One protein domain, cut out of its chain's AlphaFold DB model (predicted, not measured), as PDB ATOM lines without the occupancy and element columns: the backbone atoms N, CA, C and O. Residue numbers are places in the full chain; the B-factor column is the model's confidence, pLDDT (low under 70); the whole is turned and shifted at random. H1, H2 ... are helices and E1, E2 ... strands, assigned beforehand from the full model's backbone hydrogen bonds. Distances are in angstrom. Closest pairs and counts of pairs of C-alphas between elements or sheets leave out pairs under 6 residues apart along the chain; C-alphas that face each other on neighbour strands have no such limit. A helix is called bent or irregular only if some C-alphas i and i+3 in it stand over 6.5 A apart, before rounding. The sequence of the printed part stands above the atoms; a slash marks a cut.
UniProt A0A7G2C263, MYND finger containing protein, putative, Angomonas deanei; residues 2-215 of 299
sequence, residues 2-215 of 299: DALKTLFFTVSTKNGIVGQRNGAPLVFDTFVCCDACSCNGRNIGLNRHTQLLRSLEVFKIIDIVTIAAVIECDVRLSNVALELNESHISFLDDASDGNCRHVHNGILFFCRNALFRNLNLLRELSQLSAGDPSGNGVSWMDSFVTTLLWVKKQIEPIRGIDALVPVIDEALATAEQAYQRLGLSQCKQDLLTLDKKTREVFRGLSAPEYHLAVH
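Overview. This is residues 2 to 215 of the 299 residues of the protein "MYND finger containing protein, putative" of Angomonas deanei (UniProt A0A7G2C263). Four long helices, H6 to H9, stand side by side as an up-and-down bundle at one end of an elongated body, and a helical hairpin, H2 and H3, packs with H2 on the first part of H6, with H1 across H2. The other end holds two long loops, residues 15 to 29 and 33 to 47, with the short strand E1 between them, while the small helices H4 and H5 sit by the first residues of H6. The printed part has 214 residues, with nine named helices and one named strand in the order H1, E1, H2 to H9, and is mostly helix. It is compact, with a radius of gyration of the C-alphas of 18.3 A, and spans 59 by 34 by 32 A.

Arrangement. H1, residues 2 to 14, touches residues 60 to 68 of H2, residues 48 to 71, at a steep tilt of 52 degrees; their closest C-alphas, of Phe 8 and Ile 61, are 5.5 A apart. E1, residues 30 to 32, pairs with no named strand, but its residues 31 to 32 pair antiparallel with residues 214 to 215. H2 has a kink of 43 degrees near residue 55. It forms a hairpin with H3, residues 75 to 88, at a shallow tilt of 26 degrees, closest at the C-alphas of Ala 69 and Leu 77, 4.9 A. The hub is H6, residues 106 to 127; its residues 109 to 116 touch residues 63 to 70 of H2, closest at the C-alphas of Asp 63 and Phe 109, 6.2 A. H4, residues 91 to 96, touches residues 107 to 114 of H6, closest at the C-alphas of Ala 95 and Phe 110, 6.2 A. H5, residues 98 to 102, touches H6 only at the corner, and only just, with 3 pairs of C-alphas within 8 A; the closest are those of Cys 100 and Gly 106, 5.2 A. In the bundle, H6 and H7, residues 136 to 155, run opposite ways at 25 degrees, a shallow tilt, with the C-alphas of Cys 111 and Val 151 closest at 5.5 A. H8, residues 162 to 180, touches H7 at the C-alphas of Ile 155 and Asp 162, 5.9 A, and H9, residues 187 to 204, at those of Ala 178 and Cys 187, 5.2 A. H9 also touches H6, closest at the C-alphas of Arg 112 and Phe 202, 6.0 A. Every O i to N i+4 pair is within hydrogen-bond range in H1, H3, H4, H6, H7 and H9; the counts are 17 of 20 in H2, 13 of 15 in H8 and 0 of 1 in H5, where 2 of 2 O i to N i+3 pairs are.

Along the chain. H1 begins at C-alpha 2 (12.648, -24.483, 126.253). H2 measures 34.3 A, H6 32.3 A, H7 28.5 A, H8 28.6 A and H9 25.7 A, which ends at C-alpha 204 (21.437, 1.239, 112.318). H8 is irregular, but only just: C-alphas 163 and 166 are 6.9 A apart.

Size, cuts and confidence. The two C-alphas farthest apart, of Gly 45 and Gly 131, are 59.8 A apart. The printed part has no cut, and the links H1 to E1 and E1 to H2 are long. The mean pLDDT of the printed part is 78.0; residues 13 to 32, 34 to 55, 91 to 102, 129 to 135 and 215 are under 70.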
ATOM      1  N   ASP A   2      11.223 -24.323 125.883       70.75
ATOM      2  CA  ASP A   2      12.648 -24.483 126.253       70.75
ATOM      3  C   ASP A   2      13.619 -24.393 125.060       70.75
ATOM      4  O   ASP A   2      14.665 -23.749 125.155       70.75
ATOM      5  N   ALA A   3      13.235 -24.937 123.899       71.62
ATOM      6  CA  ALA A   3      13.998 -24.783 122.655       71.62
ATOM      7  C   ALA A   3      14.125 -23.308 122.218       71.62
ATOM      8  O   ALA A   3      15.205 -22.855 121.852       71.62
ATOM      9  N   LEU A   4      13.039 -22.536 122.331       73.00
ATOM     10  CA  LEU A   4      13.010 -21.107 122.003       73.00
ATOM     11  C   LEU A   4      13.871 -20.268 122.961       73.00
ATOM     12  O   LEU A   4      14.564 -19.354 122.527       73.00
ATOM     13  N   LYS A   5      13.887 -20.613 124.253       71.31
ATOM     14  CA  LYS A   5      14.785 -19.989 125.237       71.31
ATOM     15  C   LYS A   5      16.251 -20.300 124.947       71.31
ATOM     16  O   LYS A   5      17.088 -19.407 124.985       71.31
ATOM     17  N   THR A   6      16.556 -21.547 124.596       77.56
ATOM     18  CA  THR A   6      17.919 -21.956 124.219       77.56
ATOM     19  C   THR A   6      18.402 -21.187 122.988       77.56
ATOM     20  O   THR A   6      19.515 -20.654 122.989       77.56
ATOM     21  N   LEU A   7      17.546 -21.066 121.967       77.94
ATOM     22  CA  LEU A   7      17.810 -20.238 120.790       77.94
ATOM     23  C   LEU A   7      18.063 -18.781 121.196       77.94
ATOM     24  O   LEU A   7      19.043 -18.188 120.748       77.94
ATOM     25  N   PHE A   8      17.238 -18.240 122.097       79.94
ATOM     26  CA  PHE A   8      17.356 -16.859 122.543       79.94
ATOM     27  C   PHE A   8      18.724 -16.534 123.141       79.94
ATOM     28  O   PHE A   8      19.383 -15.590 122.705       79.94
ATOM     29  N   PHE A   9      19.185 -17.320 124.114       77.12
ATOM     30  CA  PHE A   9      20.461 -17.043 124.782       77.12
ATOM     31  C   PHE A   9      21.668 -17.319 123.890       77.12
ATOM     32  O   PHE A   9      22.650 -16.572 123.930       77.12
ATOM     33  N   THR A  10      21.570 -18.329 123.021       78.56
ATOM     34  CA  THR A  10      22.613 -18.628 122.031       78.56
ATOM     35  C   THR A  10      22.808 -17.451 121.076       78.56
ATOM     36  O   THR A  10      23.935 -17.011 120.855       78.56
ATOM     37  N   VAL A  11      21.714 -16.908 120.535       79.94
ATOM     38  CA  VAL A  11      21.754 -15.807 119.562       79.94
ATOM     39  C   VAL A  11      22.068 -14.467 120.230       79.94
ATOM     40  O   VAL A  11      22.867 -13.700 119.703       79.94
ATOM     41  N   SER A  12      21.521 -14.195 121.418       74.25
ATOM     42  CA  SER A  12      21.820 -12.958 122.159       74.25
ATOM     43  C   SER A  12      23.319 -12.817 122.421       74.25
ATOM     44  O   SER A  12      23.909 -11.782 122.120       74.25
ATOM     45  N   THR A  13      23.958 -13.894 122.884       69.88
ATOM     46  CA  THR A  13      25.406 -13.910 123.134       69.88
ATOM     47  C   THR A  13      26.202 -13.606 121.859       69.88
ATOM     48  O   THR A  13      27.173 -12.852 121.908       69.88
ATOM     49  N   LYS A  14      25.774 -14.140 120.706       69.94
ATOM     50  CA  LYS A  14      26.400 -13.868 119.402       69.94
ATOM     51  C   LYS A  14      26.252 -12.416 118.950       69.94
ATOM     52  O   LYS A  14      27.215 -11.848 118.449       69.94
ATOM     53  N   ASN A  15      25.105 -11.791 119.208       69.38
ATOM     54  CA  ASN A  15      24.844 -10.384 118.880       69.38
ATOM     55  C   ASN A  15      25.670  -9.386 119.730       69.38
ATOM     56  O   ASN A  15      25.402  -8.187 119.703       69.38
ATOM     57  N   GLY A  16      26.647  -9.855 120.519       59.88
ATOM     58  CA  GLY A  16      27.442  -9.024 121.428       59.88
ATOM     59  C   GLY A  16      26.666  -8.567 122.664       59.88
ATOM     60  O   GLY A  16      27.151  -7.745 123.443       59.88
ATOM     61  N   ILE A  17      25.465  -9.109 122.866       60.16
ATOM     62  CA  ILE A  17      24.608  -8.811 124.002       60.16
ATOM     63  C   ILE A  17      25.007  -9.741 125.142       60.16
ATOM     64  O   ILE A  17      24.490 -10.848 125.299       60.16
ATOM     65  N   VAL A  18      25.946  -9.288 125.962       56.16
ATOM     66  CA  VAL A  18      26.309  -9.989 127.192       56.16
ATOM     67  C   VAL A  18      25.497  -9.388 128.331       56.16
ATOM     68  O   VAL A  18      25.426  -8.166 128.463       56.16
ATOM     69  N   GLY A  19      24.884 -10.232 129.169       54.03
ATOM     70  CA  GLY A  19      24.233  -9.777 130.398       54.03
ATOM     71  C   GLY A  19      25.218  -8.931 131.202       54.03
ATOM     72  O   GLY A  19      26.218  -9.449 131.703       54.03
ATOM     73  N   GLN A  20      24.987  -7.618 131.265       50.66
ATOM     74  CA  GLN A  20      25.912  -6.704 131.916       50.66
ATOM     75  C   GLN A  20      26.037  -7.071 133.394       50.66
ATOM     76  O   GLN A  20      25.117  -6.868 134.183       50.66
ATOM     77  N   ARG A  21      27.203  -7.588 133.782       45.19
ATOM     78  CA  ARG A  21      27.668  -7.491 135.169       45.19
ATOM     79  C   ARG A  21      28.896  -6.597 135.322       45.19
ATOM     80  O   ARG A  21      28.987  -5.964 136.357       45.19
ATOM     81  N   ASN A  22      29.776  -6.476 134.314       42.16
ATOM     82  CA  ASN A  22      31.083  -5.800 134.457       42.16
ATOM     83  C   ASN A  22      31.589  -5.055 133.188       42.16
ATOM     84  O   ASN A  22      32.794  -4.950 132.983       42.16
ATOM     85  N   GLY A  23      30.704  -4.590 132.297       43.38
ATOM     86  CA  GLY A  23      31.091  -3.849 131.080       43.38
ATOM     87  C   GLY A  23      31.143  -2.328 131.277       43.38
ATOM     88  O   GLY A  23      30.629  -1.818 132.271       43.38
ATOM     89  N   ALA A  24      31.734  -1.606 130.315       45.00
ATOM     90  CA  ALA A  24      31.662  -0.144 130.261       45.00
ATOM     91  C   ALA A  24      30.190   0.326 130.340       45.00
ATOM     92  O   ALA A  24      29.319  -0.354 129.785       45.00
ATOM     93  N   PRO A  25      29.893   1.448 131.023       44.34
ATOM     94  CA  PRO A  25      28.528   1.945 131.148       44.34
ATOM     95  C   PRO A  25      27.921   2.157 129.760       44.34
ATOM     96  O   PRO A  25      28.551   2.780 128.903       44.34
ATOM     97  N   LEU A  26      26.713   1.638 129.531       48.97
ATOM     98  CA  LEU A  26      25.951   1.999 128.339       48.97
ATOM     99  C   LEU A  26      25.681   3.510 128.367       48.97
ATOM    100  O   LEU A  26      25.624   4.128 129.430       48.97
ATOM    101  N   VAL A  27      25.499   4.109 127.188       50.59
ATOM    102  CA  VAL A  27      25.171   5.544 127.042       50.59
ATOM    103  C   VAL A  27      23.838   5.898 127.739       50.59
ATOM    104  O   VAL A  27      23.577   7.064 128.053       50.59
ATOM    105  N   PHE A  28      23.027   4.877 128.039       53.34
ATOM    106  CA  PHE A  28      21.730   4.944 128.702       53.34
ATOM    107  C   PHE A  28      21.666   3.969 129.893       53.34
ATOM    108  O   PHE A  28      22.338   2.940 129.894       53.34
ATOM    109  N   ASP A  29      20.801   4.258 130.875       56.81
ATOM    110  CA  ASP A  29      20.450   3.367 132.004       56.81
ATOM    111  C   ASP A  29      19.557   2.183 131.526       56.81
ATOM    112  O   ASP A  29      18.495   1.895 132.093       56.81
ATOM    113  N   THR A  30      19.941   1.522 130.432       57.84
ATOM    114  CA  THR A  30      19.249   0.371 129.838       57.84
ATOM    115  C   THR A  30      20.043  -0.915 130.063       57.84
ATOM    116  O   THR A  30      21.268  -0.913 130.103       57.84
ATOM    117  N   PHE A  31      19.346  -2.037 130.231       62.91
ATOM    118  CA  PHE A  31      19.938  -3.367 130.409       62.91
ATOM    119  C   PHE A  31      19.333  -4.328 129.397       62.91
ATOM    120  O   PHE A  31      18.179  -4.164 129.017       62.91
ATOM    121  N   VAL A  32      20.048  -5.380 129.002       65.19
ATOM    122  CA  VAL A  32      19.481  -6.398 128.103       65.19
ATOM    123  C   VAL A  32      19.020  -7.633 128.886       65.19
ATOM    124  O   VAL A  32      19.703  -8.071 129.817       65.19
ATOM    125  N   CYS A  33      17.838  -8.175 128.556       70.75
ATOM    126  CA  CYS A  33      17.269  -9.384 129.176       70.75
ATOM    127  C   CYS A  33      18.266 -10.539 128.972       70.75
ATOM    128  O   CYS A  33      18.714 -10.814 127.862       70.75
ATOM    129  N   CYS A  34      18.634 -11.196 130.070       67.25
ATOM    130  CA  CYS A  34      19.595 -12.296 130.125       67.25
ATOM    131  C   CYS A  34      19.069 -13.408 131.048       67.25
ATOM    132  O   CYS A  34      18.024 -13.241 131.683       67.25
ATOM    133  N   ASP A  35      19.793 -14.526 131.158       62.09
ATOM    134  CA  ASP A  35      19.403 -15.661 132.013       62.09
ATOM    135  C   ASP A  35      19.165 -15.256 133.475       62.09
ATOM    136  O   ASP A  35      18.284 -15.790 134.145       62.09
ATOM    137  N   ALA A  36      19.916 -14.267 133.967       60.44
ATOM    138  CA  ALA A  36      19.804 -13.755 135.329       60.44
ATOM    139  C   ALA A  36      18.756 -12.638 135.495       60.44
ATOM    140  O   ALA A  36      18.579 -12.131 136.604       60.44
ATOM    141  N   CYS A  37      18.097 -12.205 134.415       63.16
ATOM    142  CA  CYS A  37      17.154 -11.096 134.470       63.16
ATOM    143  C   CYS A  37      15.825 -11.528 135.105       63.16
ATOM    144  O   CYS A  37      15.285 -12.599 134.814       63.16
ATOM    145  N   SER A  38      15.258 -10.656 135.942       60.19
ATOM    146  CA  SER A  38      13.977 -10.876 136.620       60.19
ATOM    147  C   SER A  38      12.814 -11.101 135.643       60.19
ATOM    148  O   SER A  38      11.873 -11.797 136.025       60.19
ATOM    149  N   CYS A  39      12.921 -10.623 134.383       61.53
ATOM    150  CA  CYS A  39      12.006 -10.906 133.256       61.53
ATOM    151  C   CYS A  39      11.689 -12.408 133.108       61.53
ATOM    152  O   CYS A  39      10.580 -12.760 132.719       61.53
ATOM    153  N   ASN A  40      12.649 -13.280 133.436       57.06
ATOM    154  CA  ASN A  40      12.564 -14.729 133.236       57.06
ATOM    155  C   ASN A  40      12.096 -15.510 134.479       57.06
ATOM    156  O   ASN A  40      11.922 -16.731 134.415       57.06
ATOM    157  N   GLY A  41      11.890 -14.837 135.617       55.50
ATOM    158  CA  GLY A  41      11.418 -15.462 136.853       55.50
ATOM    159  C   GLY A  41       9.907 -15.731 136.847       55.50
ATOM    160  O   GLY A  41       9.120 -14.942 136.335       55.50
ATOM    161  N   ARG A  42       9.458 -16.818 137.496       47.16
ATOM    162  CA  ARG A  42       8.020 -17.170 137.620       47.16
ATOM    163  C   ARG A  42       7.186 -16.191 138.473       47.16
ATOM    164  O   ARG A  42       5.974 -16.359 138.539       47.16
ATOM    165  N   ASN A  43       7.807 -15.192 139.105       42.88
ATOM    166  CA  ASN A  43       7.219 -14.369 140.171       42.88
ATOM    167  C   ASN A  43       7.141 -12.869 139.842       42.88
ATOM    168  O   ASN A  43       7.270 -12.041 140.742       42.88
ATOM    169  N   ILE A  44       6.919 -12.483 138.583       47.75
ATOM    170  CA  ILE A  44       6.449 -11.116 138.324       47.75
ATOM    171  C   ILE A  44       4.931 -11.128 138.540       47.75
ATOM    172  O   ILE A  44       4.194 -11.770 137.791       47.75
ATOM    173  N   GLY A  45       4.483 -10.512 139.637       40.16
ATOM    174  CA  GLY A  45       3.074 -10.445 140.020       40.16
ATOM    175  C   GLY A  45       2.201  -9.925 138.877       40.16
ATOM    176  O   GLY A  45       2.548  -8.951 138.217       40.16
ATOM    177  N   LEU A  46       1.075 -10.601 138.644       40.06
ATOM    178  CA  LEU A  46       0.153 -10.384 137.527       40.06
ATOM    179  C   LEU A  46      -0.496  -8.988 137.572       40.06
ATOM    180  O   LEU A  46      -1.585  -8.811 138.110       40.06
ATOM    181  N   ASN A  47       0.150  -7.996 136.965       38.97
ATOM    182  CA  ASN A  47      -0.500  -6.785 136.465       38.97
ATOM    183  C   ASN A  47      -0.651  -6.848 134.924       38.97
ATOM    184  O   ASN A  47      -0.038  -7.692 134.262       38.97
ATOM    185  N   ARG A  48      -1.474  -5.968 134.334       37.59
ATOM    186  CA  ARG A  48      -1.789  -5.944 132.886       37.59
ATOM    187  C   ARG A  48      -0.537  -5.856 131.989       37.59
ATOM    188  O   ARG A  48      -0.529  -6.425 130.903       37.59
ATOM    189  N   HIS A  49       0.538  -5.221 132.462       41.22
ATOM    190  CA  HIS A  49       1.812  -5.117 131.741       41.22
ATOM    191  C   HIS A  49       2.595  -6.442 131.731       41.22
ATOM    192  O   HIS A  49       3.222  -6.784 130.734       41.22
ATOM    193  N   THR A  50       2.490  -7.249 132.788       35.97
ATOM    194  CA  THR A  50       3.062  -8.612 132.861       35.97
ATOM    195  C   THR A  50       2.430  -9.624 131.910       35.97
ATOM    196  O   THR A  50       3.118 -10.525 131.436       35.97
ATOM    197  N   GLN A  51       1.132  -9.502 131.617       39.25
ATOM    198  CA  GLN A  51       0.477 -10.347 130.610       39.25
ATOM    199  C   GLN A  51       0.949  -9.990 129.194       39.25
ATOM    200  O   GLN A  51       1.247 -10.894 128.418       39.25
ATOM    201  N   LEU A  52       1.128  -8.694 128.901       47.41
ATOM    202  CA  LEU A  52       1.755  -8.222 127.661       47.41
ATOM    203  C   LEU A  52       3.192  -8.767 127.528       47.41
ATOM    204  O   LEU A  52       3.555  -9.294 126.483       47.41
ATOM    205  N   LEU A  53       3.982  -8.744 128.610       49.22
ATOM    206  CA  LEU A  53       5.359  -9.262 128.640       49.22
ATOM    207  C   LEU A  53       5.491 -10.757 128.293       49.22
ATOM    208  O   LEU A  53       6.507 -11.130 127.709       49.22
ATOM    209  N   ARG A  54       4.492 -11.601 128.599       47.59
ATOM    210  CA  ARG A  54       4.499 -13.026 128.205       47.59
ATOM    211  C   ARG A  54       4.283 -13.223 126.705       47.59
ATOM    212  O   ARG A  54       4.963 -14.055 126.114       47.59
ATOM    213  N   SER A  55       3.408 -12.434 126.078       57.72
ATOM    214  CA  SER A  55       3.274 -12.416 124.611       57.72
ATOM    215  C   SER A  55       4.541 -11.875 123.933       57.72
ATOM    216  O   SER A  55       4.916 -12.333 122.857       57.72
ATOM    217  N   LEU A  56       5.261 -10.962 124.597       70.38
ATOM    218  CA  LEU A  56       6.522 -10.402 124.099       70.38
ATOM    219  C   LEU A  56       7.710 -11.376 124.147       70.38
ATOM    220  O   LEU A  56       8.725 -11.082 123.523       70.38
ATOM    221  N   GLU A  57       7.635 -12.512 124.852       72.88
ATOM    222  CA  GLU A  57       8.737 -13.492 124.868       72.88
ATOM    223  C   GLU A  57       9.068 -13.966 123.449       72.88
ATOM    224  O   GLU A  57      10.232 -13.961 123.050       72.88
ATOM    225  N   VAL A  58       8.037 -14.292 122.665       77.44
ATOM    226  CA  VAL A  58       8.184 -14.709 121.265       77.44
ATOM    227  C   VAL A  58       8.744 -13.570 120.416       77.44
ATOM    228  O   VAL A  58       9.675 -13.789 119.647       77.44
ATOM    229  N   PHE A  59       8.271 -12.337 120.605       82.94
ATOM    230  CA  PHE A  59       8.773 -11.188 119.846       82.94
ATOM    231  C   PHE A  59      10.235 -10.880 120.156       82.94
ATOM    232  O   PHE A  59      10.991 -10.561 119.247       82.94
ATOM    233  N   LYS A  60      10.674 -11.039 121.409       82.06
ATOM    234  CA  LYS A  60      12.091 -10.896 121.775       82.06
ATOM    235  C   LYS A  60      12.966 -11.915 121.053       82.06
ATOM    236  O   LYS A  60      14.058 -11.558 120.628       82.06
ATOM    237  N   ILE A  61      12.492 -13.157 120.915       85.06
ATOM    238  CA  ILE A  61      13.183 -14.210 120.160       85.06
ATOM    239  C   ILE A  61      13.233 -13.855 118.678       85.06
ATOM    240  O   ILE A  61      14.305 -13.907 118.083       85.06
ATOM    241  N   ILE A  62      12.097 -13.460 118.098       88.88
ATOM    242  CA  ILE A  62      12.035 -13.044 116.696       88.88
ATOM    243  C   ILE A  62      13.017 -11.907 116.447       88.88
ATOM    244  O   ILE A  62      13.803 -11.984 115.513       88.88
ATOM    245  N   ASP A  63      13.034 -10.894 117.311       90.81
ATOM    246  CA  ASP A  63      13.887  -9.723 117.146       90.81
ATOM    247  C   ASP A  63      15.368 -10.099 117.034       90.81
ATOM    248  O   ASP A  63      16.027  -9.766 116.053       90.81
ATOM    249  N   ILE A  64      15.890 -10.854 118.004       89.06
ATOM    250  CA  ILE A  64      17.313 -11.214 118.019       89.06
ATOM    251  C   ILE A  64      17.689 -12.186 116.896       89.06
ATOM    252  O   ILE A  64      18.808 -12.105 116.391       89.06
ATOM    253  N   VAL A  65      16.778 -13.087 116.500       91.94
ATOM    254  CA  VAL A  65      17.008 -14.051 115.414       91.94
ATOM    255  C   VAL A  65      17.021 -13.314 114.081       91.94
ATOM    256  O   VAL A  65      17.941 -13.522 113.295       91.94
ATOM    257  N   THR A  66      16.075 -12.399 113.855       94.00
ATOM    258  CA  THR A  66      16.034 -11.527 112.675       94.00
ATOM    259  C   THR A  66      17.285 -10.651 112.591       94.00
ATOM    260  O   THR A  66      17.890 -10.539 111.524       94.00
ATOM    261  N   ILE A  67      17.724 -10.069 113.713       93.50
ATOM    262  CA  ILE A  67      18.962  -9.280 113.779       93.50
ATOM    263  C   ILE A  67      20.172 -10.127 113.368       93.50
ATOM    264  O   ILE A  67      20.908  -9.731 112.463       93.50
ATOM    265  N   ALA A  68      20.348 -11.301 113.977       91.00
ATOM    266  CA  ALA A  68      21.470 -12.187 113.674       91.00
ATOM    267  C   ALA A  68      21.441 -12.667 112.216       91.00
ATOM    268  O   ALA A  68      22.456 -12.603 111.526       91.00
ATOM    269  N   ALA A  69      20.268 -13.058 111.711       93.44
ATOM    270  CA  ALA A  69      20.076 -13.488 110.331       93.44
ATOM    271  C   ALA A  69      20.575 -12.446 109.316       93.44
ATOM    272  O   ALA A  69      21.288 -12.779 108.367       93.44
ATOM    273  N   VAL A  70      20.235 -11.169 109.525       93.94
ATOM    274  CA  VAL A  70      20.613 -10.088 108.605       93.94
ATOM    275  C   VAL A  70      22.066  -9.654 108.783       93.94
ATOM    276  O   VAL A  70      22.742  -9.411 107.779       93.94
ATOM    277  N   ILE A  71      22.548  -9.535 110.026       90.25
ATOM    278  CA  ILE A  71      23.914  -9.076 110.321       90.25
ATOM    279  C   ILE A  71      24.948 -10.119 109.892       90.25
ATOM    280  O   ILE A  71      25.943  -9.749 109.269       90.25
ATOM    281  N   GLU A  72      24.703 -11.400 110.176       88.81
ATOM    282  CA  GLU A  72      25.607 -12.510 109.840       88.81
ATOM    283  C   GLU A  72      25.421 -13.012 108.397       88.81
ATOM    284  O   GLU A  72      26.189 -13.853 107.934       88.81
ATOM    285  N   CYS A  73      24.412 -12.506 107.676       88.25
ATOM    286  CA  CYS A  73      23.997 -13.026 106.371       88.25
ATOM    287  C   CYS A  73      23.707 -14.546 106.402       88.25
ATOM    288  O   CYS A  73      23.976 -15.259 105.434       88.25
ATOM    289  N   ASP A  74      23.149 -15.047 107.510       90.94
ATOM    290  CA  ASP A  74      22.874 -16.470 107.717       90.94
ATOM    291  C   ASP A  74      21.506 -16.849 107.124       90.94
ATOM    292  O   ASP A  74      20.439 -16.436 107.594       90.94
ATOM    293  N   VAL A  75      21.534 -17.666 106.068       89.31
ATOM    294  CA  VAL A  75      20.335 -18.136 105.353       89.31
ATOM    295  C   VAL A  75      19.454 -19.034 106.227       89.31
ATOM    296  O   VAL A  75      18.231 -18.957 106.141       89.31
ATOM    297  N   ARG A  76      20.043 -19.871 107.090       90.25
ATOM    298  CA  ARG A  76      19.272 -20.768 107.963       90.25
ATOM    299  C   ARG A  76      18.538 -19.967 109.027       90.25
ATOM    300  O   ARG A  76      17.345 -20.186 109.222       90.25
ATOM    301  N   LEU A  77      19.221 -19.016 109.666       89.75
ATOM    302  CA  LEU A  77      18.576 -18.105 110.613       89.75
ATOM    303  C   LEU A  77      17.529 -17.226 109.927       89.75
ATOM    304  O   LEU A  77      16.491 -16.964 110.525       89.75
ATOM    305  N   SER A  78      17.753 -16.830 108.671       92.00
ATOM    306  CA  SER A  78      16.758 -16.085 107.892       92.00
ATOM    307  C   SER A  78      15.470 -16.893 107.693       92.00
ATOM    308  O   SER A  78      14.385 -16.352 107.872       92.00
ATOM    309  N   ASN A  79      15.566 -18.190 107.384       91.75
ATOM    310  CA  ASN A  79      14.384 -19.049 107.245       91.75
ATOM    311  C   ASN A  79      13.650 -19.232 108.580       91.75
ATOM    312  O   ASN A  79      12.434 -19.085 108.632       91.75
ATOM    313  N   VAL A  80      14.386 -19.451 109.675       91.06
ATOM    314  CA  VAL A  80      13.790 -19.524 111.022       91.06
ATOM    315  C   VAL A  80      13.092 -18.207 111.386       91.06
ATOM    316  O   VAL A  80      11.987 -18.220 111.920       91.06
ATOM    317  N   ALA A  81      13.705 -17.059 111.083       91.94
ATOM    318  CA  ALA A  81      13.106 -15.747 111.320       91.94
ATOM    319  C   ALA A  81      11.809 -15.546 110.521       91.94
ATOM    320  O   ALA A  81      10.856 -14.989 111.063       91.94
ATOM    321  N   LEU A  82      11.769 -15.994 109.259       90.31
ATOM    322  CA  LEU A  82      10.577 -15.938 108.407       90.31
ATOM    323  C   LEU A  82       9.437 -16.785 108.979       90.31
ATOM    324  O   LEU A  82       8.354 -16.251 109.198       90.31
ATOM    325  N   GLU A  83       9.701 -18.050 109.308       89.94
ATOM    326  CA  GLU A  83       8.699 -18.959 109.885       89.94
ATOM    327  C   GLU A  83       8.107 -18.404 111.188       89.94
ATOM    328  O   GLU A  83       6.891 -18.437 111.405       89.94
ATOM    329  N   LEU A  84       8.959 -17.850 112.058       87.00
ATOM    330  CA  LEU A  84       8.505 -17.235 113.302       87.00
ATOM    331  C   LEU A  84       7.710 -15.943 113.056       87.00
ATOM    332  O   LEU A  84       6.734 -15.706 113.762       87.00
ATOM    333  N   ASN A  85       8.105 -15.119 112.080       86.25
ATOM    334  CA  ASN A  85       7.359 -13.916 111.699       86.25
ATOM    335  C   ASN A  85       5.954 -14.278 111.204       86.25
ATOM    336  O   ASN A  85       4.977 -13.745 111.719       86.25
ATOM    337  N   GLU A  86       5.846 -15.207 110.254       84.44
ATOM    338  CA  GLU A  86       4.568 -15.630 109.662       84.44
ATOM    339  C   GLU A  86       3.618 -16.243 110.695       84.44
ATOM    340  O   GLU A  86       2.407 -16.050 110.625       84.44
ATOM    341  N   SER A  87       4.167 -16.944 111.688       82.25
ATOM    342  CA  SER A  87       3.374 -17.614 112.722       82.25
ATOM    343  C   SER A  87       2.880 -16.680 113.830       82.25
ATOM    344  O   SER A  87       1.969 -17.050 114.576       82.25
ATOM    345  N   HIS A  88       3.506 -15.512 114.005       76.06
ATOM    346  CA  HIS A  88       3.334 -14.719 115.227       76.06
ATOM    347  C   HIS A  88       3.147 -13.216 115.023       76.06
ATOM    348  O   HIS A  88       2.832 -12.546 116.002       76.06
ATOM    349  N   ILE A  89       3.344 -12.675 113.818       74.00
ATOM    350  CA  ILE A  89       3.310 -11.228 113.575       74.00
ATOM    351  C   ILE A  89       2.365 -10.915 112.413       74.00
ATOM    352  O   ILE A  89       2.690 -11.186 111.255       74.00
ATOM    353  N   SER A  90       1.237 -10.254 112.700       70.25
ATOM    354  CA  SER A  90       0.459  -9.568 111.660       70.25
ATOM    355  C   SER A  90       0.981  -8.141 111.547       70.25
ATOM    356  O   SER A  90       0.601  -7.253 112.305       70.25
ATOM    357  N   PHE A  91       1.920  -7.913 110.623       59.03
ATOM    358  CA  PHE A  91       2.694  -6.666 110.576       59.03
ATOM    359  C   PHE A  91       1.836  -5.387 110.554       59.03
ATOM    360  O   PHE A  91       2.173  -4.431 111.245       59.03
ATOM    361  N   LEU A  92       0.753  -5.346 109.772       55.84
ATOM    362  CA  LEU A  92      -0.068  -4.135 109.639       55.84
ATOM    363  C   LEU A  92      -0.988  -3.916 110.848       55.84
ATOM    364  O   LEU A  92      -1.154  -2.771 111.276       55.84
ATOM    365  N   ASP A  93      -1.515  -4.985 111.439       60.94
ATOM    366  CA  ASP A  93      -2.411  -4.891 112.596       60.94
ATOM    367  C   ASP A  93      -1.626  -4.580 113.870       60.94
ATOM    368  O   ASP A  93      -1.947  -3.645 114.602       60.94
ATOM    369  N   ASP A  94      -0.519  -5.289 114.095       63.56
ATOM    370  CA  ASP A  94       0.267  -5.153 115.317       63.56
ATOM    371  C   ASP A  94       1.078  -3.849 115.328       63.56
ATOM    372  O   ASP A  94       1.202  -3.199 116.366       63.56
ATOM    373  N   ALA A  95       1.613  -3.403 114.186       59.50
ATOM    374  CA  ALA A  95       2.381  -2.154 114.135       59.50
ATOM    375  C   ALA A  95       1.495  -0.897 114.219       59.50
ATOM    376  O   ALA A  95       1.986   0.188 114.561       59.50
ATOM    377  N   SER A  96       0.203  -1.028 113.900       54.59
ATOM    378  CA  SER A  96      -0.796   0.031 114.066       54.59
ATOM    379  C   SER A  96      -1.483  -0.001 115.438       54.59
ATOM    380  O   SER A  96      -2.010   1.034 115.861       54.59
ATOM    381  N   ASP A  97      -1.398  -1.119 116.172       58.16
ATOM    382  CA  ASP A  97      -1.872  -1.219 117.552       58.16
ATOM    383  C   ASP A  97      -1.128  -0.224 118.460       58.16
ATOM    384  O   ASP A  97       0.105  -0.157 118.541       58.16
ATOM    385  N   GLY A  98      -1.910   0.551 119.213       58.28
ATOM    386  CA  GLY A  98      -1.399   1.454 120.229       58.28
ATOM    387  C   GLY A  98      -0.515   0.733 121.248       58.28
ATOM    388  O   GLY A  98       0.450   1.332 121.720       58.28
ATOM    389  N   ASN A  99      -0.770  -0.542 121.561       58.56
ATOM    390  CA  ASN A  99       0.012  -1.292 122.553       58.56
ATOM    391  C   ASN A  99       1.505  -1.376 122.200       58.56
ATOM    392  O   ASN A  99       2.343  -1.215 123.088       58.56
ATOM    393  N   CYS A 100       1.859  -1.519 120.921       62.34
ATOM    394  CA  CYS A 100       3.247  -1.633 120.464       62.34
ATOM    395  C   CYS A 100       4.073  -0.361 120.696       62.34
ATOM    396  O   CYS A 100       5.284  -0.436 120.905       62.34
ATOM    397  N   ARG A 101       3.419   0.805 120.757       62.12
ATOM    398  CA  ARG A 101       4.061   2.078 121.135       62.12
ATOM    399  C   ARG A 101       4.335   2.201 122.633       62.12
ATOM    400  O   ARG A 101       5.188   2.987 123.027       62.12
ATOM    401  N   HIS A 102       3.633   1.429 123.462       62.78
ATOM    402  CA  HIS A 102       3.848   1.399 124.911       62.78
ATOM    403  C   HIS A 102       4.941   0.401 125.320       62.78
ATOM    404  O   HIS A 102       5.392   0.417 126.465       62.78
ATOM    405  N   VAL A 103       5.373  -0.465 124.399       72.00
ATOM    406  CA  VAL A 103       6.487  -1.389 124.614       72.00
ATOM    407  C   VAL A 103       7.794  -0.677 124.281       72.00
ATOM    408  O   VAL A 103       7.956  -0.126 123.191       72.00
ATOM    409  N   HIS A 104       8.749  -0.699 125.214       74.19
ATOM    410  CA  HIS A 104      10.078  -0.146 124.968       74.19
ATOM    411  C   HIS A 104      10.709  -0.822 123.745       74.19
ATOM    412  O   HIS A 104      10.707  -2.045 123.645       74.19
ATOM    413  N   ASN A 105      11.203  -0.022 122.798       81.31
ATOM    414  CA  ASN A 105      11.705  -0.487 121.498       81.31
ATOM    415  C   ASN A 105      10.705  -1.280 120.629       81.31
ATOM    416  O   ASN A 105      11.100  -1.786 119.581       81.31
ATOM    417  N   GLY A 106       9.414  -1.327 120.984       83.75
ATOM    418  CA  GLY A 106       8.383  -2.045 120.230       83.75
ATOM    419  C   GLY A 106       8.295  -1.583 118.779       83.75
ATOM    420  O   GLY A 106       8.419  -2.388 117.862       83.75
ATOM    421  N   ILE A 107       8.195  -0.271 118.544       84.75
ATOM    422  CA  ILE A 107       8.129   0.258 117.173       84.75
ATOM    423  C   ILE A 107       9.396  -0.037 116.352       84.75
ATOM    424  O   ILE A 107       9.308  -0.283 115.151       84.75
ATOM    425  N   LEU A 108      10.567  -0.073 116.998       89.38
ATOM    426  CA  LEU A 108      11.839  -0.380 116.338       89.38
ATOM    427  C   LEU A 108      11.923  -1.860 115.954       89.38
ATOM    428  O   LEU A 108      12.419  -2.177 114.875       89.38
ATOM    429  N   PHE A 109      11.368  -2.752 116.777       90.56
ATOM    430  CA  PHE A 109      11.174  -4.158 116.425       90.56
ATOM    431  C   PHE A 109      10.319  -4.314 115.166       90.56
ATOM    432  O   PHE A 109      10.714  -5.029 114.243       90.56
ATOM    433  N   PHE A 110       9.189  -3.608 115.075       89.69
ATOM    434  CA  PHE A 110       8.373  -3.649 113.859       89.69
ATOM    435  C   PHE A 110       9.127  -3.078 112.659       89.69
ATOM    436  O   PHE A 110       9.122  -3.702 111.605       89.69
ATOM    437  N   CYS A 111       9.857  -1.968 112.816       93.12
ATOM    438  CA  CYS A 111      10.698  -1.425 111.744       93.12
ATOM    439  C   CYS A 111      11.734  -2.438 111.241       93.12
ATOM    440  O   CYS A 111      11.865  -2.617 110.031       93.12
ATOM    441  N   ARG A 112      12.428  -3.151 112.137       95.00
ATOM    442  CA  ARG A 112      13.382  -4.202 111.751       95.00
ATOM    443  C   ARG A 112      12.707  -5.344 110.998       95.00
ATOM    444  O   ARG A 112      13.202  -5.727 109.943       95.00
ATOM    445  N   ASN A 113      11.568  -5.852 111.472       93.06
ATOM    446  CA  ASN A 113      10.856  -6.922 110.761       93.06
ATOM    447  C   ASN A 113      10.319  -6.453 109.398       93.06
ATOM    448  O   ASN A 113      10.392  -7.200 108.426       93.06
ATOM    449  N   ALA A 114       9.877  -5.198 109.281       92.88
ATOM    450  CA  ALA A 114       9.482  -4.606 108.003       92.88
ATOM    451  C   ALA A 114      10.651  -4.579 107.005       92.88
ATOM    452  O   ALA A 114      10.537  -5.046 105.873       92.88
ATOM    453  N   LEU A 115      11.811  -4.090 107.451       96.38
ATOM    454  CA  LEU A 115      13.031  -4.061 106.644       96.38
ATOM    455  C   LEU A 115      13.511  -5.475 106.291       96.38
ATOM    456  O   LEU A 115      13.937  -5.708 105.164       96.38
ATOM    457  N   PHE A 116      13.400  -6.436 107.211       95.94
ATOM    458  CA  PHE A 116      13.715  -7.838 106.946       95.94
ATOM    459  C   PHE A 116      12.817  -8.434 105.855       95.94
ATOM    460  O   PHE A 116      13.312  -9.106 104.949       95.94
ATOM    461  N   ARG A 117      11.510  -8.143 105.875       92.06
ATOM    462  CA  ARG A 117      10.598  -8.524 104.785       92.06
ATOM    463  C   ARG A 117      10.998  -7.868 103.465       92.06
ATOM    464  O   ARG A 117      11.060  -8.563 102.458       92.06
ATOM    465  N   ASN A 118      11.360  -6.585 103.476       94.56
ATOM    466  CA  ASN A 118      11.874  -5.889 102.293       94.56
ATOM    467  C   ASN A 118      13.144  -6.539 101.722       94.56
ATOM    468  O   ASN A 118      13.252  -6.690 100.509       94.56
ATOM    469  N   LEU A 119      14.085  -6.974 102.565       95.44
ATOM    470  CA  LEU A 119      15.279  -7.699 102.111       95.44
ATOM    471  C   LEU A 119      14.924  -9.035 101.444       95.44
ATOM    472  O   LEU A 119      15.526  -9.397 100.435       95.44
ATOM    473  N   ASN A 120      13.928  -9.751 101.968       91.00
ATOM    474  CA  ASN A 120      13.436 -10.973 101.334       91.00
ATOM    475  C   ASN A 120      12.698 -10.672 100.018       91.00
ATOM    476  O   ASN A 120      12.961 -11.347  99.030       91.00
ATOM    477  N   LEU A 121      11.876  -9.617  99.948       90.38
ATOM    478  CA  LEU A 121      11.238  -9.173  98.698       90.38
ATOM    479  C   LEU A 121      12.265  -8.824  97.615       90.38
ATOM    480  O   LEU A 121      12.093  -9.213  96.465       90.38
ATOM    481  N   LEU A 122      13.357  -8.137  97.967       91.81
ATOM    482  CA  LEU A 122      14.443  -7.848  97.025       91.81
ATOM    483  C   LEU A 122      15.118  -9.125  96.514       91.81
ATOM    484  O   LEU A 122      15.485  -9.195  95.340       91.81
ATOM    485  N   ARG A 123      15.256 -10.146  97.368       89.06
ATOM    486  CA  ARG A 123      15.767 -11.458  96.961       89.06
ATOM    487  C   ARG A 123      14.834 -12.115  95.944       89.06
ATOM    488  O   ARG A 123      15.331 -12.553  94.911       89.06
ATOM    489  N   GLU A 124      13.524 -12.120  96.183       86.75
ATOM    490  CA  GLU A 124      12.540 -12.652  95.227       86.75
ATOM    491  C   GLU A 124      12.549 -11.857  93.906       86.75
ATOM    492  O   GLU A 124      12.669 -12.439  92.829       86.75
ATOM    493  N   LEU A 125      12.553 -10.518  93.972       86.38
ATOM    494  CA  LEU A 125      12.668  -9.636  92.799       86.38
ATOM    495  C   LEU A 125      13.937  -9.915  91.982       86.38
ATOM    496  O   LEU A 125      13.901  -9.882  90.755       86.38
ATOM    497  N   SER A 126      15.059 -10.211  92.643       85.81
ATOM    498  CA  SER A 126      16.328 -10.518  91.971       85.81
ATOM    499  C   SER A 126      16.336 -11.869  91.246       85.81
ATOM    500  O   SER A 126      17.184 -12.086  90.377       85.81
ATOM    501  N   GLN A 127      15.417 -12.769  91.611       82.75
ATOM    502  CA  GLN A 127      15.271 -14.104  91.028       82.75
ATOM    503  C   GLN A 127      14.261 -14.145  89.878       82.75
ATOM    504  O   GLN A 127      14.258 -15.121  89.126       82.75
ATOM    505  N   LEU A 128      13.444 -13.101  89.700       75.25
ATOM    506  CA  LEU A 128      12.548 -12.993  88.550       75.25
ATOM    507  C   LEU A 128      13.365 -13.046  87.252       75.25
ATOM    508  O   LEU A 128      14.272 -12.240  87.019       75.25
ATOM    509  N   SER A 129      13.052 -14.014  86.392       58.69
ATOM    510  CA  SER A 129      13.667 -14.125  85.072       58.69
ATOM    511  C   SER A 129      13.333 -12.895  84.228       58.69
ATOM    512  O   SER A 129      12.184 -12.451  84.208       58.69
ATOM    513  N   ALA A 130      14.318 -12.374  83.489       56.62
ATOM    514  CA  ALA A 130      14.096 -11.303  82.522       56.62
ATOM    515  C   ALA A 130      12.983 -11.715  81.540       56.62
ATOM    516  O   ALA A 130      13.153 -12.665  80.777       56.62
ATOM    517  N   GLY A 131      11.845 -11.019  81.590       53.16
ATOM    518  CA  GLY A 131      10.692 -11.283  80.727       53.16
ATOM    519  C   GLY A 131       9.512 -12.025  81.362       53.16
ATOM    520  O   GLY A 131       8.594 -12.348  80.615       53.16
ATOM    521  N   ASP A 132       9.481 -12.272  82.682       54.72
ATOM    522  CA  ASP A 132       8.222 -12.654  83.344       54.72
ATOM    523  C   ASP A 132       7.283 -11.426  83.411       54.72
ATOM    524  O   ASP A 132       7.603 -10.460  84.109       54.72
ATOM    525  N   PRO A 133       6.145 -11.409  82.688       51.28
ATOM    526  CA  PRO A 133       5.202 -10.293  82.685       51.28
ATOM    527  C   PRO A 133       4.295 -10.291  83.923       51.28
ATOM    528  O   PRO A 133       3.329  -9.525  83.960       51.28
ATOM    529  N   SER A 134       4.524 -11.181  84.899       55.12
ATOM    530  CA  SER A 134       3.667 -11.274  86.073       55.12
ATOM    531  C   SER A 134       3.624  -9.926  86.810       55.12
ATOM    532  O   SER A 134       4.642  -9.359  87.209       55.12
ATOM    533  N   GLY A 135       2.413  -9.392  87.013       61.66
ATOM    534  CA  GLY A 135       2.169  -8.120  87.718       61.66
ATOM    535  C   GLY A 135       2.642  -8.102  89.181       61.66
ATOM    536  O   GLY A 135       2.496  -7.097  89.875       61.66
ATOM    537  N   ASN A 136       3.235  -9.204  89.646       72.56
ATOM    538  CA  ASN A 136       3.777  -9.382  90.981       72.56
ATOM    539  C   ASN A 136       4.976  -8.464  91.241       72.56
ATOM    540  O   ASN A 136       5.067  -7.911  92.329       72.56
ATOM    541  N   GLY A 137       5.854  -8.223  90.255       79.62
ATOM    542  CA  GLY A 137       7.033  -7.362  90.446       79.62
ATOM    543  C   GLY A 137       6.678  -5.909  90.790       79.62
ATOM    544  O   GLY A 137       7.293  -5.308  91.669       79.62
ATOM    545  N   VAL A 138       5.632  -5.374  90.150       83.19
ATOM    546  CA  VAL A 138       5.070  -4.047  90.455       83.19
ATOM    547  C   VAL A 138       4.496  -4.027  91.872       83.19
ATOM    548  O   VAL A 138       4.894  -3.192  92.679       83.19
ATOM    549  N   SER A 139       3.651  -5.004  92.218       84.62
ATOM    550  CA  SER A 139       3.051  -5.111  93.556       84.62
ATOM    551  C   SER A 139       4.093  -5.278  94.673       84.62
ATOM    552  O   SER A 139       3.954  -4.709  95.762       84.62
ATOM    553  N   TRP A 140       5.167  -6.028  94.417       87.94
ATOM    554  CA  TRP A 140       6.276  -6.198  95.355       87.94
ATOM    555  C   TRP A 140       7.073  -4.907  95.530       87.94
ATOM    556  O   TRP A 140       7.444  -4.585  96.658       87.94
ATOM    557  N   MET A 141       7.294  -4.143  94.457       88.31
ATOM    558  CA  MET A 141       7.944  -2.835  94.550       88.31
ATOM    559  C   MET A 141       7.072  -1.820  95.303       88.31
ATOM    560  O   MET A 141       7.578  -1.110  96.171       88.31
ATOM    561  N   ASP A 142       5.760  -1.803  95.063       87.06
ATOM    562  CA  ASP A 142       4.818  -0.953  95.807       87.06
ATOM    563  C   ASP A 142       4.823  -1.291  97.306       87.06
ATOM    564  O   ASP A 142       4.880  -0.402  98.163       87.06
ATOM    565  N   SER A 143       4.837  -2.588  97.633       88.00
ATOM    566  CA  SER A 143       4.959  -3.080  99.011       88.00
ATOM    567  C   SER A 143       6.292  -2.666  99.645       88.00
ATOM    568  O   SER A 143       6.327  -2.236 100.804       88.00
ATOM    569  N   PHE A 144       7.383  -2.742  98.879       91.56
ATOM    570  CA  PHE A 144       8.716  -2.338  99.314       91.56
ATOM    571  C   PHE A 144       8.776  -0.841  99.654       91.56
ATOM    572  O   PHE A 144       9.224  -0.470 100.744       91.56
ATOM    573  N   VAL A 145       8.278   0.013  98.754       91.56
ATOM    574  CA  VAL A 145       8.255   1.477  98.909       91.56
ATOM    575  C   VAL A 145       7.358   1.892 100.072       91.56
ATOM    576  O   VAL A 145       7.779   2.674 100.926       91.56
ATOM    577  N   THR A 146       6.155   1.318 100.160       88.50
ATOM    578  CA  THR A 146       5.209   1.585 101.257       88.50
ATOM    579  C   THR A 146       5.845   1.269 102.609       88.50
ATOM    580  O   THR A 146       5.751   2.060 103.551       88.50
ATOM    581  N   THR A 147       6.561   0.147 102.689       90.25
ATOM    582  CA  THR A 147       7.283  -0.257 103.896       90.25
ATOM    583  C   THR A 147       8.386   0.736 104.259       90.25
ATOM    584  O   THR A 147       8.462   1.159 105.413       90.25
ATOM    585  N   LEU A 148       9.214   1.168 103.300       93.88
ATOM    586  CA  LEU A 148      10.276   2.147 103.566       93.88
ATOM    587  C   LEU A 148       9.727   3.495 104.043       93.88
ATOM    588  O   LEU A 148      10.266   4.077 104.982       93.88
ATOM    589  N   LEU A 149       8.640   3.974 103.441       92.81
ATOM    590  CA  LEU A 149       7.985   5.218 103.854       92.81
ATOM    591  C   LEU A 149       7.407   5.116 105.262       92.81
ATOM    592  O   LEU A 149       7.541   6.047 106.062       92.81
ATOM    593  N   TRP A 150       6.797   3.975 105.588       91.62
ATOM    594  CA  TRP A 150       6.313   3.719 106.936       91.62
ATOM    595  C   TRP A 150       7.465   3.708 107.950       91.62
ATOM    596  O   TRP A 150       7.366   4.399 108.965       91.62
ATOM    597  N   VAL A 151       8.571   3.010 107.653       92.69
ATOM    598  CA  VAL A 151       9.769   2.979 108.511       92.69
ATOM    599  C   VAL A 151      10.336   4.383 108.702       92.69
ATOM    600  O   VAL A 151      10.526   4.792 109.846       92.69
ATOM    601  N   LYS A 152      10.532   5.151 107.618       94.81
ATOM    602  CA  LYS A 152      10.997   6.549 107.680       94.81
ATOM    603  C   LYS A 152      10.167   7.355 108.672       94.81
ATOM    604  O   LYS A 152      10.717   7.976 109.574       94.81
ATOM    605  N   LYS A 153       8.840   7.282 108.548       89.38
ATOM    606  CA  LYS A 153       7.914   8.007 109.420       89.38
ATOM    607  C   LYS A 153       8.029   7.607 110.893       89.38
ATOM    608  O   LYS A 153       7.845   8.459 111.759       89.38
ATOM    609  N   GLN A 154       8.278   6.331 111.194       88.31
ATOM    610  CA  GLN A 154       8.419   5.891 112.586       88.31
ATOM    611  C   GLN A 154       9.739   6.348 113.212       88.31
ATOM    612  O   GLN A 154       9.769   6.621 114.411       88.31
ATOM    613  N   ILE A 155      10.820   6.409 112.429       90.00
ATOM    614  CA  ILE A 155      12.161   6.680 112.962       90.00
ATOM    615  C   ILE A 155      12.548   8.161 112.943       90.00
ATOM    616  O   ILE A 155      13.342   8.574 113.779       90.00
ATOM    617  N   GLU A 156      11.966   8.961 112.045       89.94
ATOM    618  CA  GLU A 156      12.194  10.410 111.937       89.94
ATOM    619  C   GLU A 156      12.075  11.178 113.271       89.94
ATOM    620  O   GLU A 156      12.933  12.018 113.536       89.94
ATOM    621  N   PRO A 157      11.089  10.916 114.156       84.44
ATOM    622  CA  PRO A 157      11.016  11.628 115.430       84.44
ATOM    623  C   PRO A 157      12.020  11.140 116.486       84.44
ATOM    624  O   PRO A 157      12.138  11.770 117.538       84.44
ATOM    625  N   ILE A 158      12.713  10.019 116.261       82.62
ATOM    626  CA  ILE A 158      13.567   9.380 117.266       82.62
ATOM    627  C   ILE A 158      14.998   9.899 117.126       82.62
ATOM    628  O   ILE A 158      15.726   9.534 116.202       82.62
ATOM    629  N   ARG A 159      15.425  10.716 118.095       81.50
ATOM    630  CA  ARG A 159      16.766  11.317 118.113       81.50
ATOM    631  C   ARG A 159      17.861  10.247 118.052       81.50
ATOM    632  O   ARG A 159      17.848   9.292 118.823       81.50
ATOM    633  N   GLY A 160      18.847  10.467 117.189       84.00
ATOM    634  CA  GLY A 160      19.976   9.570 116.947       84.00
ATOM    635  C   GLY A 160      19.690   8.560 115.838       84.00
ATOM    636  O   GLY A 160      20.595   8.227 115.079       84.00
ATOM    637  N   ILE A 161      18.433   8.127 115.696       89.56
ATOM    638  CA  ILE A 161      17.995   7.241 114.613       89.56
ATOM    639  C   ILE A 161      17.585   8.050 113.373       89.56
ATOM    640  O   ILE A 161      17.763   7.584 112.249       89.56
ATOM    641  N   ASP A 162      17.114   9.283 113.556       89.69
ATOM    642  CA  ASP A 162      16.783  10.240 112.493       89.69
ATOM    643  C   ASP A 162      17.928  10.460 111.486       89.69
ATOM    644  O   ASP A 162      17.682  10.714 110.306       89.69
ATOM    645  N   ALA A 163      19.180  10.233 111.898       94.19
ATOM    646  CA  ALA A 163      20.348  10.223 111.016       94.19
ATOM    647  C   ALA A 163      20.279   9.183 109.872       94.19
ATOM    648  O   ALA A 163      21.010   9.310 108.891       94.19
ATOM    649  N   LEU A 164      19.408   8.171 109.966       96.50
ATOM    650  CA  LEU A 164      19.175   7.169 108.917       96.50
ATOM    651  C   LEU A 164      18.162   7.629 107.856       96.50
ATOM    652  O   LEU A 164      18.060   6.994 106.805       96.50
ATOM    653  N   VAL A 165      17.414   8.715 108.091       96.12
ATOM    654  CA  VAL A 165      16.393   9.216 107.152       96.12
ATOM    655  C   VAL A 165      16.966   9.517 105.756       96.12
ATOM    656  O   VAL A 165      16.365   9.049 104.787       96.12
ATOM    657  N   PRO A 166      18.135  10.176 105.602       97.69
ATOM    658  CA  PRO A 166      18.730  10.401 104.282       97.69
ATOM    659  C   PRO A 166      19.034   9.104 103.517       97.69
ATOM    660  O   PRO A 166      18.856   9.041 102.304       97.69
ATOM    661  N   VAL A 167      19.429   8.037 104.223       98.12
ATOM    662  CA  VAL A 167      19.689   6.719 103.616       98.12
ATOM    663  C   VAL A 167      18.393   6.114 103.067       98.12
ATOM    664  O   VAL A 167      18.403   5.509 101.993       98.12
ATOM    665  N   ILE A 168      17.271   6.299 103.772       97.44
ATOM    666  CA  ILE A 168      15.951   5.873 103.287       97.44
ATOM    667  C   ILE A 168      15.520   6.709 102.079       97.44
ATOM    668  O   ILE A 168      14.995   6.145 101.122       97.44
ATOM    669  N   ASP A 169      15.773   8.017 102.075       96.94
ATOM    670  CA  ASP A 169      15.439   8.885 100.938       96.94
ATOM    671  C   ASP A 169      16.201   8.497  99.665       96.94
ATOM    672  O   ASP A 169      15.609   8.405  98.587       96.94
ATOM    673  N   GLU A 170      17.486   8.163  99.785       97.38
ATOM    674  CA  GLU A 170      18.265   7.604  98.676       97.38
ATOM    675  C   GLU A 170      17.719   6.246  98.205       97.38
ATOM    676  O   GLU A 170      17.666   5.978  96.999       97.38
ATOM    677  N   ALA A 171      17.296   5.380  99.133       97.31
ATOM    678  CA  ALA A 171      16.685   4.097  98.793       97.31
ATOM    679  C   ALA A 171      15.354   4.287  98.047       97.31
ATOM    680  O   ALA A 171      15.120   3.618  97.045       97.31
ATOM    681  N   LEU A 172      14.514   5.235  98.469       96.19
ATOM    682  CA  LEU A 172      13.259   5.572  97.791       96.19
ATOM    683  C   LEU A 172      13.504   6.122  96.380       96.19
ATOM    684  O   LEU A 172      12.859   5.680  95.430       96.19
ATOM    685  N   ALA A 173      14.484   7.013  96.213       95.06
ATOM    686  CA  ALA A 173      14.878   7.514  94.895       95.06
ATOM    687  C   ALA A 173      15.417   6.395  93.983       95.06
ATOM    688  O   ALA A 173      15.157   6.384  92.780       95.06
ATOM    689  N   THR A 174      16.143   5.430  94.551       95.62
ATOM    690  CA  THR A 174      16.610   4.242  93.820       95.62
ATOM    691  C   THR A 174      15.440   3.328  93.444       95.62
ATOM    692  O   THR A 174      15.424   2.781  92.345       95.62
ATOM    693  N   ALA A 175      14.436   3.185  94.314       92.69
ATOM    694  CA  ALA A 175      13.256   2.360  94.064       92.69
ATOM    695  C   ALA A 175      12.395   2.920  92.922       92.69
ATOM    696  O   ALA A 175      11.957   2.154  92.069       92.69
ATOM    697  N   GLU A 176      12.232   4.244  92.838       90.31
ATOM    698  CA  GLU A 176      11.618   4.917  91.682       90.31
ATOM    699  C   GLU A 176      12.337   4.540  90.375       90.31
ATOM    700  O   GLU A 176      11.710   4.140  89.397       90.31
ATOM    701  N   GLN A 177      13.671   4.610  90.354       90.88
ATOM    702  CA  GLN A 177      14.446   4.241  89.164       90.88
ATOM    703  C   GLN A 177      14.309   2.753  88.824       90.88
ATOM    704  O   GLN A 177      14.141   2.406  87.653       90.88
ATOM    705  N   ALA A 178      14.351   1.885  89.841       89.62
ATOM    706  CA  ALA A 178      14.178   0.444  89.691       89.62
ATOM    707  C   ALA A 178      12.805   0.108  89.101       89.62
ATOM    708  O   ALA A 178      12.717  -0.743  88.217       89.62
ATOM    709  N   TYR A 179      11.760   0.812  89.552       86.44
ATOM    710  CA  TYR A 179      10.383   0.658  89.094       86.44
ATOM    711  C   TYR A 179      10.266   0.891  87.582       86.44
ATOM    712  O   TYR A 179       9.742   0.044  86.861       86.44
ATOM    713  N   GLN A 180      10.850   1.983  87.072       86.12
ATOM    714  CA  GLN A 180      10.847   2.300  85.633       86.12
ATOM    715  C   GLN A 180      11.620   1.281  84.779       86.12
ATOM    716  O   GLN A 180      11.488   1.260  83.556       86.12
ATOM    717  N   ARG A 181      12.466   0.461  85.407       86.06
ATOM    718  CA  ARG A 181      13.361  -0.488  84.738       86.06
ATOM    719  C   ARG A 181      13.014  -1.944  85.033       86.06
ATOM    720  O   ARG A 181      13.798  -2.812  84.654       86.06
ATOM    721  N   LEU A 182      11.891  -2.234  85.695       83.31
ATOM    722  CA  LEU A 182      11.490  -3.603  86.026       83.31
ATOM    723  C   LEU A 182      11.535  -4.507  84.782       83.31
ATOM    724  O   LEU A 182      11.069  -4.142  83.705       83.31
ATOM    725  N   GLY A 183      12.155  -5.681  84.922       74.50
ATOM    726  CA  GLY A 183      12.364  -6.633  83.824       74.50
ATOM    727  C   GLY A 183      13.557  -6.329  82.904       74.50
ATOM    728  O   GLY A 183      13.916  -7.175  82.085       74.50
ATOM    729  N   LEU A 184      14.217  -5.174  83.048       81.38
ATOM    730  CA  LEU A 184      15.444  -4.830  82.323       81.38
ATOM    731  C   LEU A 184      16.695  -5.223  83.116       81.38
ATOM    732  O   LEU A 184      16.713  -5.225  84.346       81.38
ATOM    733  N   SER A 185      17.801  -5.468  82.406       79.00
ATOM    734  CA  SER A 185      19.090  -5.821  83.023       79.00
ATOM    735  C   SER A 185      19.607  -4.775  84.023       79.00
ATOM    736  O   SER A 185      20.218  -5.128  85.030       79.00
ATOM    737  N   GLN A 186      19.316  -3.492  83.778       81.38
ATOM    738  CA  GLN A 186      19.711  -2.364  84.622       81.38
ATOM    739  C   GLN A 186      19.040  -2.411  86.002       81.38
ATOM    740  O   GLN A 186      19.665  -2.017  86.985       81.38
ATOM    741  N   CYS A 187      17.832  -2.982  86.099       86.88
ATOM    742  CA  CYS A 187      17.118  -3.151  87.365       86.88
ATOM    743  C   CYS A 187      17.939  -3.957  88.376       86.88
ATOM    744  O   CYS A 187      17.901  -3.680  89.568       86.88
ATOM    745  N   LYS A 188      18.764  -4.906  87.914       87.75
ATOM    746  CA  LYS A 188      19.615  -5.714  88.795       87.75
ATOM    747  C   LYS A 188      20.571  -4.855  89.630       87.75
ATOM    748  O   LYS A 188      20.770  -5.141  90.806       87.75
ATOM    749  N   GLN A 189      21.147  -3.805  89.044       91.25
ATOM    750  CA  GLN A 189      22.044  -2.899  89.764       91.25
ATOM    751  C   GLN A 189      21.278  -2.023  90.765       91.25
ATOM    752  O   GLN A 189      21.771  -1.766  91.869       91.25
ATOM    753  N   ASP A 190      20.064  -1.609  90.401       93.12
ATOM    754  CA  ASP A 190      19.186  -0.848  91.285       93.12
ATOM    755  C   ASP A 190      18.767  -1.712  92.493       93.12
ATOM    756  O   ASP A 190      18.926  -1.285  93.633       93.12
ATOM    757  N   LEU A 191      18.376  -2.977  92.279       93.25
ATOM    758  CA  LEU A 191      18.039  -3.939  93.343       93.25
ATOM    759  C   LEU A 191      19.217  -4.213  94.294       93.25
ATOM    760  O   LEU A 191      19.024  -4.279  95.508       93.25
ATOM    761  N   LEU A 192      20.447  -4.329  93.777       94.12
ATOM    762  CA  LEU A 192      21.651  -4.459  94.614       94.12
ATOM    763  C   LEU A 192      21.883  -3.216  95.483       94.12
ATOM    764  O   LEU A 192      22.285  -3.319  96.643       94.12
ATOM    765  N   THR A 193      21.624  -2.034  94.924       96.31
ATOM    766  CA  THR A 193      21.737  -0.766  95.653       96.31
ATOM    767  C   THR A 193      20.667  -0.670  96.741       96.31
ATOM    768  O   THR A 193      20.983  -0.299  97.874       96.31
ATOM    769  N   LEU A 194      19.433  -1.089  96.439       97.06
ATOM    770  CA  LEU A 194      18.341  -1.187  97.407       97.06
ATOM    771  C   LEU A 194      18.656  -2.163  98.542       97.06
ATOM    772  O   LEU A 194      18.423  -1.816  99.698       97.06
ATOM    773  N   ASP A 195      19.228  -3.339  98.258       96.44
ATOM    774  CA  ASP A 195      19.625  -4.302  99.299       96.44
ATOM    775  C   ASP A 195      20.669  -3.676 100.229       96.44
ATOM    776  O   ASP A 195      20.489  -3.659 101.451       96.44
ATOM    777  N   LYS A 196      21.708  -3.053  99.657       97.38
ATOM    778  CA  LYS A 196      22.764  -2.386 100.427       97.38
ATOM    779  C   LYS A 196      22.200  -1.316 101.367       97.38
ATOM    780  O   LYS A 196      22.525  -1.326 102.554       97.38
ATOM    781  N   LYS A 197      21.360  -0.414 100.850       98.19
ATOM    782  CA  LYS A 197      20.767   0.687 101.629       98.19
ATOM    783  C   LYS A 197      19.778   0.176 102.675       98.19
ATOM    784  O   LYS A 197      19.814   0.616 103.819       98.19
ATOM    785  N   THR A 198      18.967  -0.822 102.333       97.94
ATOM    786  CA  THR A 198      18.033  -1.454 103.279       97.94
ATOM    787  C   THR A 198      18.786  -2.113 104.439       97.94
ATOM    788  O   THR A 198      18.405  -1.942 105.598       97.94
ATOM    789  N   ARG A 199      19.902  -2.808 104.167       97.69
ATOM    790  CA  ARG A 199      20.771  -3.384 105.212       97.69
ATOM    791  C   ARG A 199      21.450  -2.323 106.067       97.69
ATOM    792  O   ARG A 199      21.655  -2.557 107.253       97.69
ATOM    793  N   GLU A 200      21.830  -1.190 105.488       97.44
ATOM    794  CA  GLU A 200      22.416  -0.065 106.224       97.44
ATOM    795  C   GLU A 200      21.434   0.477 107.269       97.44
ATOM    796  O   GLU A 200      21.767   0.524 108.455       97.44
ATOM    797  N   VAL A 201      20.192   0.756 106.859       98.00
ATOM    798  CA  VAL A 201      19.121   1.173 107.778       98.00
ATOM    799  C   VAL A 201      18.857   0.087 108.821       98.00
ATOM    800  O   VAL A 201      18.834   0.377 110.015       98.00
ATOM    801  N   PHE A 202      18.731  -1.179 108.405       97.81
ATOM    802  CA  PHE A 202      18.504  -2.297 109.326       97.81
ATOM    803  C   PHE A 202      19.599  -2.390 110.399       97.81
ATOM    804  O   PHE A 202      19.289  -2.539 111.582       97.81
ATOM    805  N   ARG A 203      20.878  -2.276 110.013       95.38
ATOM    806  CA  ARG A 203      22.011  -2.299 110.953       95.38
ATOM    807  C   ARG A 203      21.955  -1.130 111.928       95.38
ATOM    808  O   ARG A 203      22.153  -1.354 113.117       95.38
ATOM    809  N   GLY A 204      21.628   0.072 111.453       93.88
ATOM    810  CA  GLY A 204      21.437   1.239 112.318       93.88
ATOM    811  C   GLY A 204      20.338   1.022 113.365       93.88
ATOM    812  O   GLY A 204      20.524   1.342 114.536       93.88
ATOM    813  N   LEU A 205      19.234   0.371 112.984       94.19
ATOM    814  CA  LEU A 205      18.159  -0.004 113.913       94.19
ATOM    815  C   LEU A 205      18.494  -1.202 114.814       94.19
ATOM    816  O   LEU A 205      17.693  -1.537 115.685       94.19
ATOM    817  N   SER A 206      19.630  -1.866 114.608       92.25
ATOM    818  CA  SER A 206      20.021  -3.096 115.312       92.25
ATOM    819  C   SER A 206      21.129  -2.878 116.342       92.25
ATOM    820  O   SER A 206      21.714  -3.854 116.814       92.25
ATOM    821  N   ALA A 207      21.420  -1.631 116.720       86.31
ATOM    822  CA  ALA A 207      22.281  -1.366 117.870       86.31
ATOM    823  C   ALA A 207      21.657  -1.970 119.155       86.31
ATOM    824  O   ALA A 207      20.426  -1.959 119.279       86.31
ATOM    825  N   PRO A 208      22.455  -2.528 120.090       80.00
ATOM    826  CA  PRO A 208      21.951  -3.241 121.269       80.00
ATOM    827  C   PRO A 208      20.898  -2.484 122.086       80.00
ATOM    828  O   PRO A 208      19.931  -3.082 122.543       80.00
ATOM    829  N   GLU A 209      21.040  -1.168 122.227       76.56
ATOM    830  CA  GLU A 209      20.118  -0.269 122.931       76.56
ATOM    831  C   GLU A 209      18.724  -0.161 122.284       76.56
ATOM    832  O   GLU A 209      17.771   0.276 122.932       76.56
ATOM    833  N   TYR A 210      18.577  -0.596 121.031       85.12
ATOM    834  CA  TYR A 210      17.332  -0.548 120.263       85.12
ATOM    835  C   TYR A 210      16.629  -1.902 120.147       85.12
ATOM    836  O   TYR A 210      15.573  -1.995 119.509       85.12
ATOM    837  N   HIS A 211      17.172  -2.960 120.752       86.12
ATOM    838  CA  HIS A 211      16.548  -4.286 120.729       86.12
ATOM    839  C   HIS A 211      15.300  -4.323 121.617       86.12
ATOM    840  O   HIS A 211      15.216  -3.661 122.650       86.12
ATOM    841  N   LEU A 212      14.325  -5.151 121.257       82.44
ATOM    842  CA  LEU A 212      13.120  -5.403 122.050       82.44
ATOM    843  C   LEU A 212      13.430  -6.134 123.363       82.44
ATOM    844  O   LEU A 212      12.686  -6.049 124.339       82.44
ATOM    845  N   ALA A 213      14.548  -6.859 123.398       75.81
ATOM    846  CA  ALA A 213      15.054  -7.509 124.598       75.81
ATOM    847  C   ALA A 213      15.682  -6.525 125.607       75.81
ATOM    848  O   ALA A 213      16.182  -6.971 126.639       75.81
ATOM    849  N   VAL A 214      15.652  -5.214 125.347       70.75
ATOM    850  CA  VAL A 214      16.143  -4.182 126.266       70.75
ATOM    851  C   VAL A 214      15.081  -3.820 127.297       70.75
ATOM    852  O   VAL A 214      13.917  -3.569 126.991       70.75
ATOM    853  N   HIS A 215      15.517  -3.747 128.543       63.81
ATOM    854  CA  HIS A 215      14.797  -3.165 129.653       63.81
ATOM    855  C   HIS A 215      15.342  -1.764 129.910       63.81
ATOM    856  O   HIS A 215      16.530  -1.595 130.185       63.81
TER     857      HIS A 215